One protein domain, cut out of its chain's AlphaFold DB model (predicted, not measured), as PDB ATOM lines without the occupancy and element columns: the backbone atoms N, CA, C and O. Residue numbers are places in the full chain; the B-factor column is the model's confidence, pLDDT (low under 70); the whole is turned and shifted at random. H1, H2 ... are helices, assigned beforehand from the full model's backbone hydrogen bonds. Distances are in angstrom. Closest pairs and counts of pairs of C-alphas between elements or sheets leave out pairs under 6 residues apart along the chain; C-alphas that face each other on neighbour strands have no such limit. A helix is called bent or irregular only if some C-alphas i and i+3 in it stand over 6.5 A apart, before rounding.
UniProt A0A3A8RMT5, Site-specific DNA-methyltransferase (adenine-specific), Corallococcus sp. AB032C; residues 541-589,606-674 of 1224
ATOM      1  N   LEU A 541     301.281 385.678 362.725       62.62
ATOM      2  CA  LEU A 541     302.513 386.089 363.408       62.62
ATOM      3  C   LEU A 541     303.632 386.334 362.399       62.62
ATOM      4  O   LEU A 541     304.406 387.279 362.559       62.62
ATOM      5  N   LEU A 542     303.687 385.543 361.323       67.62
ATOM      6  CA  LEU A 542     304.664 385.736 360.251       67.62
ATOM      7  C   LEU A 542     304.485 387.101 359.571       67.62
ATOM      8  O   LEU A 542     305.471 387.771 359.249       67.62
ATOM      9  N   ARG A 543     303.237 387.554 359.415       68.69
ATOM     10  CA  ARG A 543     302.924 388.902 358.925       68.69
ATOM     11  C   ARG A 543     303.405 389.991 359.889       68.69
ATOM     12  O   ARG A 543     303.986 390.972 359.435       68.69
ATOM     13  N   LEU A 544     303.210 389.814 361.197       67.50
ATOM     14  CA  LEU A 544     303.629 390.774 362.227       67.50
ATOM     15  C   LEU A 544     305.155 390.944 362.294       67.50
ATOM     16  O   LEU A 544     305.642 392.076 362.336       67.50
ATOM     17  N   PHE A 545     305.907 389.838 362.253       72.94
ATOM     18  CA  PHE A 545     307.374 389.855 362.205       72.94
ATOM     19  C   PHE A 545     307.905 390.721 361.054       72.94
ATOM     20  O   PHE A 545     308.952 391.349 361.180       72.94
ATOM     21  N   ARG A 546     307.164 390.795 359.943       71.56
ATOM     22  CA  ARG A 546     307.535 391.586 358.766       71.56
ATOM     23  C   ARG A 546     307.074 393.044 358.820       71.56
ATOM     24  O   ARG A 546     307.702 393.877 358.175       71.56
ATOM     25  N   THR A 547     305.994 393.369 359.532       72.88
ATOM     26  CA  THR A 547     305.403 394.722 359.518       72.88
ATOM     27  C   THR A 547     305.768 395.592 360.722       72.88
ATOM     28  O   THR A 547     305.663 396.813 360.613       72.88
ATOM     29  N   SER A 548     306.202 395.018 361.852       79.62
ATOM     30  CA  SER A 548     306.667 395.799 363.012       79.62
ATOM     31  C   SER A 548     308.059 396.404 362.752       79.62
ATOM     32  O   SER A 548     308.978 395.665 362.387       79.62
ATOM     33  N   PRO A 549     308.267 397.719 362.964       76.69
ATOM     34  CA  PRO A 549     309.570 398.362 362.775       76.69
ATOM     35  C   PRO A 549     310.682 397.802 363.674       76.69
ATOM     36  O   PRO A 549     311.819 397.691 363.221       76.69
ATOM     37  N   ALA A 550     310.365 397.431 364.919       77.81
ATOM     38  CA  ALA A 550     311.341 396.881 365.860       77.81
ATOM     39  C   ALA A 550     311.618 395.395 365.580       77.81
ATOM     40  O   ALA A 550     312.774 394.989 365.456       77.81
ATOM     41  N   LEU A 551     310.566 394.584 365.397       80.31
ATOM     42  CA  LEU A 551     310.712 393.142 365.161       80.31
ATOM     43  C   LEU A 551     311.360 392.842 363.808       80.31
ATOM     44  O   LEU A 551     312.244 391.993 363.744       80.31
ATOM     45  N   SER A 552     310.983 393.562 362.745       83.38
ATOM     46  CA  SER A 552     311.567 393.368 361.409       83.38
ATOM     47  C   SER A 552     313.066 393.678 361.368       83.38
ATOM     48  O   SER A 552     313.808 393.005 360.655       83.38
ATOM     49  N   ARG A 553     313.527 394.654 362.164       80.69
ATOM     50  CA  ARG A 553     314.951 394.996 362.298       80.69
ATOM     51  C   ARG A 553     315.722 393.988 363.142       80.69
ATOM     52  O   ARG A 553     316.844 393.656 362.784       80.69
ATOM     53  N   LEU A 554     315.125 393.452 364.207       79.50
ATOM     54  CA  LEU A 554     315.763 392.413 365.026       79.50
ATOM     55  C   LEU A 554     315.932 391.084 364.270       79.50
ATOM     56  O   LEU A 554     316.928 390.393 364.470       79.50
ATOM     57  N   ILE A 555     315.000 390.724 363.380       81.06
ATOM     58  CA  ILE A 555     315.072 389.473 362.594       81.06
ATOM     59  C   ILE A 555     315.836 389.608 361.266       81.06
ATOM     60  O   ILE A 555     315.975 388.617 360.532       81.06
ATOM     61  N   ALA A 556     316.292 390.818 360.930       79.62
ATOM     62  CA  ALA A 556     317.064 391.077 359.724       79.62
ATOM     63  C   ALA A 556     318.400 390.311 359.739       79.62
ATOM     64  O   ALA A 556     318.931 389.955 360.792       79.62
ATOM     65  N   ASP A 557     318.948 390.042 358.551       72.75
ATOM     66  CA  ASP A 557     320.228 389.330 358.421       72.75
ATOM     67  C   ASP A 557     321.403 390.133 359.009       72.75
ATOM     68  O   ASP A 557     322.354 389.551 359.527       72.75
ATOM     69  N   ALA A 558     321.329 391.466 358.960       73.19
ATOM     70  CA  ALA A 558     322.326 392.349 359.555       73.19
ATOM     71  C   ALA A 558     322.129 392.452 361.076       73.19
ATOM     72  O   ALA A 558     321.020 392.696 361.549       73.19
ATOM     73  N   VAL A 559     323.212 392.278 361.838       71.62
ATOM     74  CA  VAL A 559     323.206 392.437 363.299       71.62
ATOM     75  C   VAL A 559     323.188 393.937 363.635       71.62
ATOM     76  O   VAL A 559     324.090 394.635 363.171       71.62
ATOM     77  N   PRO A 560     322.216 394.446 364.414       74.69
ATOM     78  CA  PRO A 560     322.243 395.831 364.895       74.69
ATOM     79  C   PRO A 560     323.466 396.090 365.789       74.69
ATOM     80  O   PRO A 560     323.922 395.184 366.487       74.69
ATOM     81  N   GLU A 561     323.978 397.322 365.811       74.69
ATOM     82  CA  GLU A 561     325.058 397.713 366.735       74.69
ATOM     83  C   GLU A 561     324.592 397.619 368.203       74.69
ATOM     84  O   GLU A 561     323.408 397.796 368.485       74.69
ATOM     85  N   SER A 562     325.495 397.376 369.164       66.69
ATOM     86  CA  SER A 562     325.139 397.049 370.562       66.69
ATOM     87  C   SER A 562     324.204 398.069 371.234       66.69
ATOM     88  O   SER A 562     323.261 397.687 371.928       66.69
ATOM     89  N   SER A 563     324.395 399.370 370.980       65.25
ATOM     90  CA  SER A 563     323.519 400.434 371.494       65.25
ATOM     91  C   SER A 563     322.144 400.480 370.814       65.25
ATOM     92  O   SER A 563     321.155 400.865 371.438       65.25
ATOM     93  N   GLU A 564     322.059 400.085 369.542       74.12
ATOM     94  CA  GLU A 564     320.802 399.994 368.792       74.12
ATOM     95  C   GLU A 564     320.029 398.721 369.172       74.12
ATOM     96  O   GLU A 564     318.820 398.779 369.406       74.12
ATOM     97  N   LEU A 565     320.736 397.595 369.328       75.38
ATOM     98  CA  LEU A 565     320.202 396.305 369.766       75.38
ATOM     99  C   LEU A 565     319.479 396.430 371.111       75.38
ATOM    100  O   LEU A 565     318.376 395.903 371.265       75.38
ATOM    101  N   ARG A 566     320.061 397.184 372.052       72.44
ATOM    102  CA  ARG A 566     319.459 397.493 373.354       72.44
ATOM    103  C   ARG A 566     318.090 398.159 373.197       72.44
ATOM    104  O   ARG A 566     317.089 397.644 373.690       72.44
ATOM    105  N   ASN A 567     318.017 399.264 372.453       74.25
ATOM    106  CA  ASN A 567     316.777 400.029 372.273       74.25
ATOM    107  C   ASN A 567     315.700 399.240 371.510       74.25
ATOM    108  O   ASN A 567     314.544 399.210 371.937       74.25
ATOM    109  N   LEU A 568     316.081 398.550 370.428       78.12
ATOM    110  CA  LEU A 568     315.170 397.710 369.641       78.12
ATOM    111  C   LEU A 568     314.583 396.564 370.473       78.12
ATOM    112  O   LEU A 568     313.402 396.244 370.336       78.12
ATOM    113  N   THR A 569     315.383 395.974 371.364       76.31
ATOM    114  CA  THR A 569     314.951 394.887 372.252       76.31
ATOM    115  C   THR A 569     313.895 395.360 373.249       76.31
ATOM    116  O   THR A 569     312.851 394.721 373.395       76.31
ATOM    117  N   PHE A 570     314.097 396.521 373.881       75.44
ATOM    118  CA  PHE A 570     313.101 397.107 374.783       75.44
ATOM    119  C   PHE A 570     311.778 397.431 374.069       75.44
ATOM    120  O   PHE A 570     310.700 397.185 374.621       75.44
ATOM    121  N   GLU A 571     311.834 397.953 372.841       76.88
ATOM    122  CA  GLU A 571     310.637 398.237 372.039       76.88
ATOM    123  C   GLU A 571     309.903 396.956 371.618       76.88
ATOM    124  O   GLU A 571     308.685 396.862 371.799       76.88
ATOM    125  N   ALA A 572     310.634 395.939 371.153       78.25
ATOM    126  CA  ALA A 572     310.075 394.654 370.741       78.25
ATOM    127  C   ALA A 572     309.397 393.901 371.899       78.25
ATOM    128  O   ALA A 572     308.274 393.417 371.748       78.25
ATOM    129  N   LEU A 573     310.023 393.857 373.082       76.19
ATOM    130  CA  LEU A 573     309.432 393.238 374.278       76.19
ATOM    131  C   LEU A 573     308.151 393.963 374.722       76.19
ATOM    132  O   LEU A 573     307.200 393.333 375.198       76.19
ATOM    133  N   ARG A 574     308.078 395.285 374.521       75.56
ATOM    134  CA  ARG A 574     306.872 396.072 374.805       75.56
ATOM    135  C   ARG A 574     305.733 395.752 373.832       75.56
ATOM    136  O   ARG A 574     304.593 395.618 374.278       75.56
ATOM    137  N   GLU A 575     306.024 395.620 372.538       75.50
ATOM    138  CA  GLU A 575     305.037 395.262 371.505       75.50
ATOM    139  C   GLU A 575     304.496 393.837 371.694       75.50
ATOM    140  O   GLU A 575     303.278 393.633 371.730       75.50
ATOM    141  N   LEU A 576     305.378 392.857 371.915       77.12
ATOM    142  CA  LEU A 576     305.004 391.456 372.151       77.12
ATOM    143  C   LEU A 576     304.110 391.301 373.385       77.12
ATOM    144  O   LEU A 576     303.133 390.551 373.371       77.12
ATOM    145  N   ARG A 577     304.373 392.078 374.441       76.38
ATOM    146  CA  ARG A 577     303.530 392.103 375.640       76.38
ATOM    147  C   ARG A 577     302.130 392.669 375.382       76.38
ATOM    148  O   ARG A 577     301.161 392.158 375.950       76.38
ATOM    149  N   GLN A 578     301.998 393.710 374.557       72.19
ATOM    150  CA  GLN A 578     300.687 394.270 374.193       72.19
ATOM    151  C   GLN A 578     299.841 393.248 373.426       72.19
ATOM    152  O   GLN A 578     298.661 393.073 373.733       72.19
ATOM    153  N   LEU A 579     300.459 392.516 372.497       70.25
ATOM    154  CA  LEU A 579     299.818 391.447 371.730       70.25
ATOM    155  C   LEU A 579     299.431 390.249 372.596       70.25
ATOM    156  O   LEU A 579     298.302 389.773 372.510       70.25
ATOM    157  N   ARG A 580     300.321 389.808 373.493       77.06
ATOM    158  CA  ARG A 580     300.008 388.769 374.481       77.06
ATOM    159  C   ARG A 580     298.777 389.138 375.306       77.06
ATOM    160  O   ARG A 580     297.892 388.310 375.492       77.06
ATOM    161  N   ASN A 581     298.706 390.377 375.791       70.44
ATOM    162  CA  ASN A 581     297.564 390.843 376.578       70.44
ATOM    163  C   ASN A 581     296.262 390.863 375.756       70.44
ATOM    164  O   ASN A 581     295.206 390.566 376.307       70.44
ATOM    165  N   ALA A 582     296.335 391.177 374.458       65.25
ATOM    166  CA  ALA A 582     295.188 391.131 373.549       65.25
ATOM    167  C   ALA A 582     294.707 389.691 373.268       65.25
ATOM    168  O   ALA A 582     293.507 389.461 373.165       65.25
ATOM    169  N   VAL A 583     295.624 388.718 373.196       64.25
ATOM    170  CA  VAL A 583     295.305 387.287 373.021       64.25
ATOM    171  C   VAL A 583     294.792 386.647 374.318       64.25
ATOM    172  O   VAL A 583     293.878 385.829 374.278       64.25
ATOM    173  N   ALA A 584     295.321 387.047 375.479       62.94
ATOM    174  CA  ALA A 584     294.898 386.538 376.788       62.94
ATOM    175  C   ALA A 584     293.534 387.088 377.260       62.94
ATOM    176  O   ALA A 584     292.889 386.479 378.115       62.94
ATOM    177  N   HIS A 585     293.075 388.221 376.713       62.44
ATOM    178  CA  HIS A 585     291.801 388.860 377.066       62.44
ATOM    179  C   HIS A 585     290.946 389.158 375.811       62.44
ATOM    180  O   HIS A 585     290.929 390.294 375.333       62.44
ATOM    181  N   PRO A 586     290.173 388.179 375.291       51.28
ATOM    182  CA  PRO A 586     289.498 388.270 373.984       51.28
ATOM    183  C   PRO A 586     288.353 389.297 373.879       51.28
ATOM    184  O   PRO A 586     287.851 389.554 372.789       51.28
ATOM    185  N   MET A 587     287.901 389.878 374.997       43.72
ATOM    186  CA  MET A 587     286.721 390.759 375.064       43.72
ATOM    187  C   MET A 587     287.015 392.245 374.765       43.72
ATOM    188  O   MET A 587     286.099 393.064 374.796       43.72
ATOM    189  N   ALA A 588     288.262 392.622 374.459       38.94
ATOM    190  CA  ALA A 588     288.624 394.002 374.127       38.94
ATOM    191  C   ALA A 588     289.049 394.126 372.653       38.94
ATOM    192  O   ALA A 588     290.082 393.604 372.242       38.94
ATOM    193  N   ASN A 589     288.235 394.839 371.865       44.50
ATOM    194  CA  ASN A 589     288.444 395.182 370.453       44.50
ATOM    195  C   ASN A 589     289.912 395.496 370.104       44.50
ATOM    196  O   ASN A 589     290.384 396.609 370.333       44.50
ATOM    197  N   LEU A 606     303.762 383.219 371.728       75.44
ATOM    198  CA  LEU A 606     303.362 384.584 372.078       75.44
ATOM    199  C   LEU A 606     303.158 384.759 373.595       75.44
ATOM    200  O   LEU A 606     303.521 385.796 374.157       75.44
ATOM    201  N   LEU A 607     302.594 383.747 374.265       73.88
ATOM    202  CA  LEU A 607     302.404 383.744 375.717       73.88
ATOM    203  C   LEU A 607     303.732 383.774 376.473       73.88
ATOM    204  O   LEU A 607     303.851 384.540 377.433       73.88
ATOM    205  N   VAL A 608     304.723 383.010 376.005       77.00
ATOM    206  CA  VAL A 608     306.077 383.000 376.571       77.00
ATOM    207  C   VAL A 608     306.785 384.320 376.281       77.00
ATOM    208  O   VAL A 608     307.144 385.029 377.214       77.00
ATOM    209  N   LEU A 609     306.914 384.734 375.019       71.56
ATOM    210  CA  LEU A 609     307.687 385.931 374.660       71.56
ATOM    211  C   LEU A 609     307.131 387.237 375.261       71.56
ATOM    212  O   LEU A 609     307.879 388.184 375.493       71.56
ATOM    213  N   GLY A 610     305.829 387.307 375.555       70.50
ATOM    214  CA  GLY A 610     305.221 388.470 376.206       70.50
ATOM    215  C   GLY A 610     305.330 388.499 377.741       70.50
ATOM    216  O   GLY A 610     304.787 389.426 378.348       70.50
ATOM    217  N   ALA A 611     305.962 387.507 378.387       70.19
ATOM    218  CA  ALA A 611     305.940 387.286 379.843       70.19
ATOM    219  C   ALA A 611     306.870 388.160 380.712       70.19
ATOM    220  O   ALA A 611     306.927 387.968 381.924       70.19
ATOM    221  N   VAL A 612     307.500 389.196 380.153       67.19
ATOM    222  CA  VAL A 612     308.425 390.082 380.890       67.19
ATOM    223  C   VAL A 612     307.715 390.919 381.985       67.19
ATOM    224  O   VAL A 612     306.727 391.612 381.685       67.19
ATOM    225  N   PRO A 613     308.218 390.947 383.242       61.34
ATOM    226  CA  PRO A 613     307.676 391.771 384.333       61.34
ATOM    227  C   PRO A 613     307.690 393.281 384.029       61.34
ATOM    228  O   PRO A 613     308.638 393.818 383.471       61.34
ATOM    229  N   ALA A 614     306.645 394.026 384.430       57.06
ATOM    230  CA  ALA A 614     306.554 395.484 384.168       57.06
ATOM    231  C   ALA A 614     307.641 396.310 384.861       57.06
ATOM    232  O   ALA A 614     308.024 397.371 384.379       57.06
ATOM    233  N   GLN A 615     308.104 395.823 386.010       57.12
ATOM    234  CA  GLN A 615     309.061 396.511 386.869       57.12
ATOM    235  C   GLN A 615     310.492 396.454 386.314       57.12
ATOM    236  O   GLN A 615     311.289 397.313 386.681       57.12
ATOM    237  N   ALA A 616     310.767 395.519 385.396       58.00
ATOM    238  CA  ALA A 616     312.037 395.350 384.690       58.00
ATOM    239  C   ALA A 616     312.198 396.302 383.482       58.00
ATOM    240  O   ALA A 616     313.281 396.422 382.925       58.00
ATOM    241  N   LEU A 617     311.128 397.001 383.074       59.25
ATOM    242  CA  LEU A 617     311.079 397.878 381.892       59.25
ATOM    243  C   LEU A 617     310.886 399.363 382.288       59.25
ATOM    244  O   LEU A 617     310.035 400.058 381.723       59.25
ATOM    245  N   ARG A 618     311.600 399.862 383.312       55.88
ATOM    246  CA  ARG A 618     311.465 401.263 383.774       55.88
ATOM    247  C   ARG A 618     312.095 402.253 382.783       55.88
ATOM    248  O   ARG A 618     313.104 401.969 382.146       55.88
ATOM    249  N   ARG A 619     311.506 403.453 382.670       45.75
ATOM    250  CA  ARG A 619     312.053 404.561 381.861       45.75
ATOM    251  C   ARG A 619     313.385 405.031 382.458       45.75
ATOM    252  O   ARG A 619     313.380 405.559 383.564       45.75
ATOM    253  N   GLY A 620     314.482 404.866 381.718       53.59
ATOM    254  CA  GLY A 620     315.819 405.319 382.127       53.59
ATOM    255  C   GLY A 620     316.979 404.625 381.409       53.59
ATOM    256  O   GLY A 620     318.032 405.227 381.268       53.59
ATOM    257  N   GLY A 621     316.774 403.414 380.880       52.66
ATOM    258  CA  GLY A 621     317.739 402.764 379.985       52.66
ATOM    259  C   GLY A 621     318.906 402.036 380.657       52.66
ATOM    260  O   GLY A 621     319.771 401.571 379.932       52.66
ATOM    261  N   GLU A 622     318.953 401.888 381.982       57.72
ATOM    262  CA  GLU A 622     319.914 400.991 382.650       57.72
ATOM    263  C   GLU A 622     319.293 399.599 382.839       57.72
ATOM    264  O   GLU A 622     318.191 399.472 383.383       57.72
ATOM    265  N   ALA A 623     319.969 398.556 382.349       58.06
ATOM    266  CA  ALA A 623     319.513 397.176 382.471       58.06
ATOM    267  C   ALA A 623     319.764 396.665 383.899       58.06
ATOM    268  O   ALA A 623     320.902 396.620 384.359       58.06
ATOM    269  N   SER A 624     318.706 396.282 384.618       63.97
ATOM    270  CA  SER A 624     318.855 395.595 385.904       63.97
ATOM    271  C   SER A 624     319.169 394.113 385.685       63.97
ATOM    272  O   SER A 624     318.725 393.521 384.699       63.97
ATOM    273  N   PHE A 625     319.876 393.485 386.631       66.94
ATOM    274  CA  PHE A 625     320.127 392.037 386.617       66.94
ATOM    275  C   PHE A 625     318.827 391.228 386.440       66.94
ATOM    276  O   PHE A 625     318.772 390.302 385.639       66.94
ATOM    277  N   GLU A 626     317.744 391.652 387.099       64.06
ATOM    278  CA  GLU A 626     316.409 391.050 386.982       64.06
ATOM    279  C   GLU A 626     315.837 391.119 385.553       64.06
ATOM    280  O   GLU A 626     315.133 390.207 385.124       64.06
ATOM    281  N   ALA A 627     316.127 392.187 384.800       65.50
ATOM    282  CA  ALA A 627     315.663 392.357 383.423       65.50
ATOM    283  C   ALA A 627     316.458 391.490 382.434       65.50
ATOM    284  O   ALA A 627     315.869 390.893 381.531       65.50
ATOM    285  N   VAL A 628     317.777 391.409 382.626       69.69
ATOM    286  CA  VAL A 628     318.686 390.585 381.815       69.69
ATOM    287  C   VAL A 628     318.409 389.096 382.043       69.69
ATOM    288  O   VAL A 628     318.216 388.357 381.078       69.69
ATOM    289  N   SER A 629     318.282 388.679 383.306       68.38
ATOM    290  CA  SER A 629     317.941 387.304 383.691       68.38
ATOM    291  C   SER A 629     316.566 386.897 383.159       68.38
ATOM    292  O   SER A 629     316.454 385.867 382.498       68.38
ATOM    293  N   ALA A 630     315.537 387.745 383.305       67.75
ATOM    294  CA  ALA A 630     314.215 387.442 382.760       67.75
ATOM    295  C   ALA A 630     314.227 387.280 381.229       67.75
ATOM    296  O   ALA A 630     313.521 386.428 380.700       67.75
ATOM    297  N   ALA A 631     315.011 388.069 380.489       68.50
ATOM    298  CA  ALA A 631     315.101 387.932 379.035       68.50
ATOM    299  C   ALA A 631     315.832 386.650 378.599       68.50
ATOM    300  O   ALA A 631     315.419 386.025 377.617       68.50
ATOM    301  N   GLN A 632     316.867 386.234 379.334       69.56
ATOM    302  CA  GLN A 632     317.572 384.969 379.100       69.56
ATOM    303  C   GLN A 632     316.683 383.759 379.419       69.56
ATOM    304  O   GLN A 632     316.555 382.862 378.584       69.56
ATOM    305  N   ASP A 633     315.983 383.776 380.554       71.19
ATOM    306  CA  ASP A 633     315.046 382.714 380.938       71.19
ATOM    307  C   ASP A 633     313.919 382.560 379.910       71.19
ATOM    308  O   ASP A 633     313.533 381.447 379.547       71.19
ATOM    309  N   LEU A 634     313.420 383.678 379.377       70.81
ATOM    310  CA  LEU A 634     312.405 383.680 378.326       70.81
ATOM    311  C   LEU A 634     312.935 383.154 376.991       70.81
ATOM    312  O   LEU A 634     312.221 382.416 376.310       70.81
ATOM    313  N   ALA A 635     314.173 383.491 376.620       70.50
ATOM    314  CA  ALA A 635     314.828 382.953 375.432       70.50
ATOM    315  C   ALA A 635     314.977 381.421 375.522       70.50
ATOM    316  O   ALA A 635     314.665 380.708 374.565       70.50
ATOM    317  N   VAL A 636     315.362 380.907 376.694       72.00
ATOM    318  CA  VAL A 636     315.472 379.465 376.963       72.00
ATOM    319  C   VAL A 636     314.098 378.792 376.956       72.00
ATOM    320  O   VAL A 636     313.917 377.777 376.280       72.00
ATOM    321  N   ALA A 637     313.107 379.370 377.640       75.00
ATOM    322  CA  ALA A 637     311.752 378.825 377.724       75.00
ATOM    323  C   ALA A 637     311.020 378.810 376.370       75.00
ATOM    324  O   ALA A 637     310.187 377.937 376.124       75.00
ATOM    325  N   ALA A 638     311.329 379.752 375.473       76.94
ATOM    326  CA  ALA A 638     310.728 379.828 374.143       76.94
ATOM    327  C   ALA A 638     311.357 378.846 373.133       76.94
ATOM    328  O   ALA A 638     310.711 378.480 372.147       76.94
ATOM    329  N   MET A 639     312.585 378.370 373.374       76.75
ATOM    330  CA  MET A 639     313.346 377.551 372.422       76.75
ATOM    331  C   MET A 639     312.683 376.207 372.049       76.75
ATOM    332  O   MET A 639     312.663 375.869 370.861       76.75
ATOM    333  N   PRO A 640     312.093 375.434 372.987       75.19
ATOM    334  CA  PRO A 640     311.373 374.204 372.654       75.19
ATOM    335  C   PRO A 640     310.169 374.455 371.745       75.19
ATOM    336  O   PRO A 640     309.881 373.642 370.872       75.19
ATOM    337  N   ILE A 641     309.489 375.591 371.927       77.25
ATOM    338  CA  ILE A 641     308.321 375.972 371.130       77.25
ATOM    339  C   ILE A 641     308.771 376.374 369.721       77.25
ATOM    340  O   ILE A 641     308.211 375.896 368.739       77.25
ATOM    341  N   VAL A 642     309.841 377.170 369.600       76.25
ATOM    342  CA  VAL A 642     310.390 377.593 368.299       76.25
ATOM    343  C   VAL A 642     310.863 376.425 367.442       76.25
ATOM    344  O   VAL A 642     310.648 376.443 366.234       76.25
ATOM    345  N   ARG A 643     311.428 375.373 368.045       71.88
ATOM    346  CA  ARG A 643     311.841 374.162 367.313       71.88
ATOM    347  C   ARG A 643     310.676 373.385 366.698       71.88
ATOM    348  O   ARG A 643     310.889 372.668 365.726       71.88
ATOM    349  N   ARG A 644     309.464 373.524 367.246       70.69
ATOM    350  CA  ARG A 644     308.244 372.914 366.695       70.69
ATOM    351  C   ARG A 644     307.585 373.778 365.618       70.69
ATOM    352  O   ARG A 644     306.738 373.279 364.885       70.69
ATOM    353  N   LEU A 645     307.973 375.051 365.494       63.53
ATOM    354  CA  LEU A 645     307.383 375.976 364.528       63.53
ATOM    355  C   LEU A 645     308.014 375.805 363.134       63.53
ATOM    356  O   LEU A 645     309.224 375.979 362.974       63.53
ATOM    357  N   PRO A 646     307.221 375.508 362.093       52.97
ATOM    358  CA  PRO A 646     307.748 375.248 360.759       52.97
ATOM    359  C   PRO A 646     308.086 376.531 359.977       52.97
ATOM    360  O   PRO A 646     307.536 377.614 360.192       52.97
ATOM    361  N   GLY A 647     308.969 376.388 358.983       71.25
ATOM    362  CA  GLY A 647     309.151 377.365 357.905       71.25
ATOM    363  C   GLY A 647     309.725 378.722 358.335       71.25
ATOM    364  O   GLY A 647     310.614 378.814 359.180       71.25
ATOM    365  N   ALA A 648     309.258 379.799 357.696       66.06
ATOM    366  CA  ALA A 648     309.772 381.150 357.932       66.06
ATOM    367  C   ALA A 648     309.477 381.672 359.349       66.06
ATOM    368  O   ALA A 648     310.272 382.444 359.878       66.06
ATOM    369  N   LEU A 649     308.386 381.217 359.975       69.25
ATOM    370  CA  LEU A 649     308.002 381.629 361.324       69.25
ATOM    371  C   LEU A 649     308.987 381.089 362.363       69.25
ATOM    372  O   LEU A 649     309.490 381.862 363.174       69.25
ATOM    373  N   GLY A 650     309.333 379.800 362.279       72.25
ATOM    374  CA  GLY A 650     310.377 379.204 363.115       72.25
ATOM    375  C   GLY A 650     311.729 379.896 362.932       72.25
ATOM    376  O   GLY A 650     312.390 380.231 363.912       72.25
ATOM    377  N   ARG A 651     312.111 380.223 361.686       76.12
ATOM    378  CA  ARG A 651     313.359 380.958 361.404       76.12
ATOM    379  C   ARG A 651     313.383 382.358 362.023       76.12
ATOM    380  O   ARG A 651     314.387 382.735 362.620       76.12
ATOM    381  N   TYR A 652     312.311 383.138 361.886       82.19
ATOM    382  CA  TYR A 652     312.245 384.488 362.457       82.19
ATOM    383  C   TYR A 652     312.163 384.468 363.983       82.19
ATOM    384  O   TYR A 652     312.828 385.272 364.633       82.19
ATOM    385  N   ALA A 653     311.420 383.520 364.558       77.75
ATOM    386  CA  ALA A 653     311.362 383.331 366.000       77.75
ATOM    387  C   ALA A 653     312.725 382.899 366.574       77.75
ATOM    388  O   ALA A 653     313.135 383.437 367.599       77.75
ATOM    389  N   SER A 654     313.464 382.020 365.882       80.38
ATOM    390  CA  SER A 654     314.834 381.632 366.267       80.38
ATOM    391  C   SER A 654     315.761 382.839 366.290       80.38
ATOM    392  O   SER A 654     316.412 383.091 367.296       80.38
ATOM    393  N   ARG A 655     315.749 383.657 365.230       83.06
ATOM    394  CA  ARG A 655     316.571 384.873 365.165       83.06
ATOM    395  C   ARG A 655     316.232 385.866 366.265       83.06
ATOM    396  O   ARG A 655     317.136 386.431 366.865       83.06
ATOM    397  N   LEU A 656     314.948 386.079 366.547       82.69
ATOM    398  CA  LEU A 656     314.538 386.957 367.641       82.69
ATOM    399  C   LEU A 656     315.084 386.447 368.986       82.69
ATOM    400  O   LEU A 656     315.658 387.233 369.732       82.69
ATOM    401  N   ILE A 657     314.950 385.148 369.274       81.25
ATOM    402  CA  ILE A 657     315.483 384.526 370.497       81.25
ATOM    403  C   ILE A 657     317.006 384.651 370.563       81.25
ATOM    404  O   ILE A 657     317.542 385.025 371.602       81.25
ATOM    405  N   GLU A 658     317.703 384.398 369.456       81.25
ATOM    406  CA  GLU A 658     319.157 384.554 369.358       81.25
ATOM    407  C   GLU A 658     319.589 385.994 369.658       81.25
ATOM    408  O   GLU A 658     320.549 386.200 370.396       81.25
ATOM    409  N   ARG A 659     318.864 387.004 369.157       82.50
ATOM    410  CA  ARG A 659     319.149 388.419 369.450       82.50
ATOM    411  C   ARG A 659     318.842 388.804 370.893       82.50
ATOM    412  O   ARG A 659     319.610 389.565 371.474       82.50
ATOM    413  N   LEU A 660     317.770 388.268 371.479       75.62
ATOM    414  CA  LEU A 660     317.449 388.463 372.896       75.62
ATOM    415  C   LEU A 660     318.520 387.843 373.801       75.62
ATOM    416  O   LEU A 660     318.955 388.482 374.757       75.62
ATOM    417  N   ALA A 661     318.993 386.641 373.465       75.69
ATOM    418  CA  ALA A 661     320.087 385.980 374.167       75.69
ATOM    419  C   ALA A 661     321.411 386.744 374.003       75.69
ATOM    420  O   ALA A 661     322.130 386.933 374.979       75.69
ATOM    421  N   GLN A 662     321.706 387.241 372.797       77.31
ATOM    422  CA  GLN A 662     322.899 388.042 372.511       77.31
ATOM    423  C   GLN A 662     322.906 389.365 373.288       77.31
ATOM    424  O   GLN A 662     323.929 389.734 373.862       77.31
ATOM    425  N   TRP A 663     321.774 390.072 373.328       78.69
ATOM    426  CA  TRP A 663     321.621 391.273 374.148       78.69
ATOM    427  C   TRP A 663     321.796 390.953 375.635       78.69
ATOM    428  O   TRP A 663     322.582 391.619 376.308       78.69
ATOM    429  N   GLY A 664     321.129 389.900 376.122       71.81
ATOM    430  CA  GLY A 664     321.241 389.464 377.511       71.81
ATOM    431  C   GLY A 664     322.680 389.132 377.900       71.81
ATOM    432  O   GLY A 664     323.149 389.576 378.939       71.81
ATOM    433  N   GLU A 665     323.415 388.429 377.039       69.56
ATOM    434  CA  GLU A 665     324.819 388.101 377.283       69.56
ATOM    435  C   GLU A 665     325.728 389.335 377.265       69.56
ATOM    436  O   GLU A 665     326.611 389.458 378.106       69.56
ATOM    437  N   THR A 666     325.484 390.284 376.357       70.19
ATOM    438  CA  THR A 666     326.281 391.519 376.269       70.19
ATOM    439  C   THR A 666     326.103 392.381 377.522       70.19
ATOM    440  O   THR A 666     327.087 392.772 378.141       70.19
ATOM    441  N   GLU A 667     324.861 392.614 377.959       72.50
ATOM    442  CA  GLU A 667     324.596 393.373 379.192       72.50
ATOM    443  C   GLU A 667     325.055 392.608 380.442       72.50
ATOM    444  O   GLU A 667     325.501 393.218 381.412       72.50
ATOM    445  N   ARG A 668     324.988 391.268 380.433       68.00
ATOM    446  CA  ARG A 668     325.523 390.429 381.514       68.00
ATOM    447  C   ARG A 668     327.035 390.592 381.635       68.00
ATOM    448  O   ARG A 668     327.523 390.769 382.745       68.00
ATOM    449  N   LEU A 669     327.767 390.562 380.523       64.81
ATOM    450  CA  LEU A 669     329.216 390.782 380.494       64.81
ATOM    451  C   LEU A 669     329.590 392.194 380.967       64.81
ATOM    452  O   LEU A 669     330.527 392.337 381.751       64.81
ATOM    453  N   ASP A 670     328.816 393.211 380.584       66.69
ATOM    454  CA  ASP A 670     329.001 394.584 381.069       66.69
ATOM    455  C   ASP A 670     328.744 394.712 382.582       66.69
ATOM    456  O   ASP A 670     329.456 395.444 383.271       66.69
ATOM    457  N   LEU A 671     327.766 393.976 383.125       66.56
ATOM    458  CA  LEU A 671     327.507 393.899 384.570       66.56
ATOM    459  C   LEU A 671     328.587 393.095 385.314       66.56
ATOM    460  O   LEU A 671     328.926 393.438 386.446       66.56
ATOM    461  N   LEU A 672     329.153 392.058 384.687       62.56
ATOM    462  CA  LEU A 672     330.248 391.245 385.230       62.56
ATOM    463  C   LEU A 672     331.563 392.023 385.304       62.56
ATOM    464  O   LEU A 672     332.289 391.899 386.287       62.56
ATOM    465  N   ALA A 673     331.845 392.868 384.311       61.75
ATOM    466  CA  ALA A 673     333.025 393.731 384.297       61.75
ATOM    467  C   ALA A 673     333.047 394.752 385.455       61.75
ATOM    468  O   ALA A 673     334.098 395.308 385.770       61.75
ATOM    469  N   GLN A 674     331.899 394.993 386.098       63.69
ATOM    470  CA  GLN A 674     331.744 395.923 387.219       63.69
ATOM    471  C   GLN A 674     331.880 395.251 388.599       63.69
ATOM    472  O   GLN A 674     331.810 395.949 389.610       63.69
TER     473      GLN A 674
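Overview. This is residues 541 to 589 and 606 to 674 of the 1224 residues of the protein "Site-specific DNA-methyltransferase (adenine-specific)" of Corallococcus sp. AB032C (UniProt A0A3A8RMT5). Two long helices, H5 and H6, fold back side by side as a helical hairpin, and a third long helix, H3, packs steeply on H6 with its residues 562 to 569. The short helices H1 and H2 also pack on H6, while the small H4 fills in between H3 and H5. The 118 printed residues include six named helices, H1 to H6 in order along the chain, and no named strand; the class is all helix, with mostly crossed packing. The whole is compact, with a radius of gyration of the C-alphas of 14.0 A and spans of 44 by 32 by 26 A.

Along the chain. Find C-alpha 541 at (302.513, 386.089, 363.408); there H1 begins and runs to residue 547. H2 is residues 549 to 554. Look next at C-alpha 562 at (325.139, 397.049, 370.562), from which H3 runs 32.6 A to residue 584. H4 is residues 606 to 609. H5, residues 625 to 644, is 30.1 A long with a kink of 30 degrees near residue 638; it is only just irregular, with C-alphas 637 and 640 6.9 A apart. H6 runs 37.2 A from residue 647 to residue 672, where C-alpha 672 stands at (330.248, 391.245, 385.230).

Arrangement. Begin at H6, the hub, which touches four other helices. H5 and H6 form the hairpin, running opposite ways at a shallow tilt of 23 degrees; their closest C-alphas, of Val 628 and Gly 664, are 5.1 A apart. H3 touches H6 at a steep tilt of 54 degrees, opposite ways, closest at the C-alphas of Arg 566 and Trp 663, 6.6 A. H2 touches H6 about perpendicular, at 78 degrees, closest at Leu 554 and Leu 656, C-alphas 6.2 A apart. H1 touches H6 with residues 648 to 652 of H6 alone, and the closest C-alphas, of Leu 542 and Leu 649, are 5.4 A apart. H2 also touches H3, where the C-alphas of Ala 550 and Leu 568 come closest at 5.4 A. H4 touches H3, closest at the C-alphas of Arg 580 and Leu 607, 5.7 A, and H5, closest at those of Val 608 and Ala 638, 6.1 A. H3 and H5 are apart. Every O i to N i+4 pair is within hydrogen-bond range in H6, against 2 of 3 in H1, 1 of 2 in H2, 18 of 19 in H3 and 13 of 16 in H5; H4 is too short for such a pair.

Size, cuts and confidence. The two C-alphas farthest apart, of Met 587 and Ala 673, are 47.3 A from each other. Residues 590 to 605 are not printed, and C-alphas 589 and 606 are 18.4 A apart across this cut. The link from H4 to H5 is long, with 15 residues. The mean pLDDT of the printed part is 70.0; 47 residues are under 70, among them 582 to 589, 612 to 632 and 668 to 674.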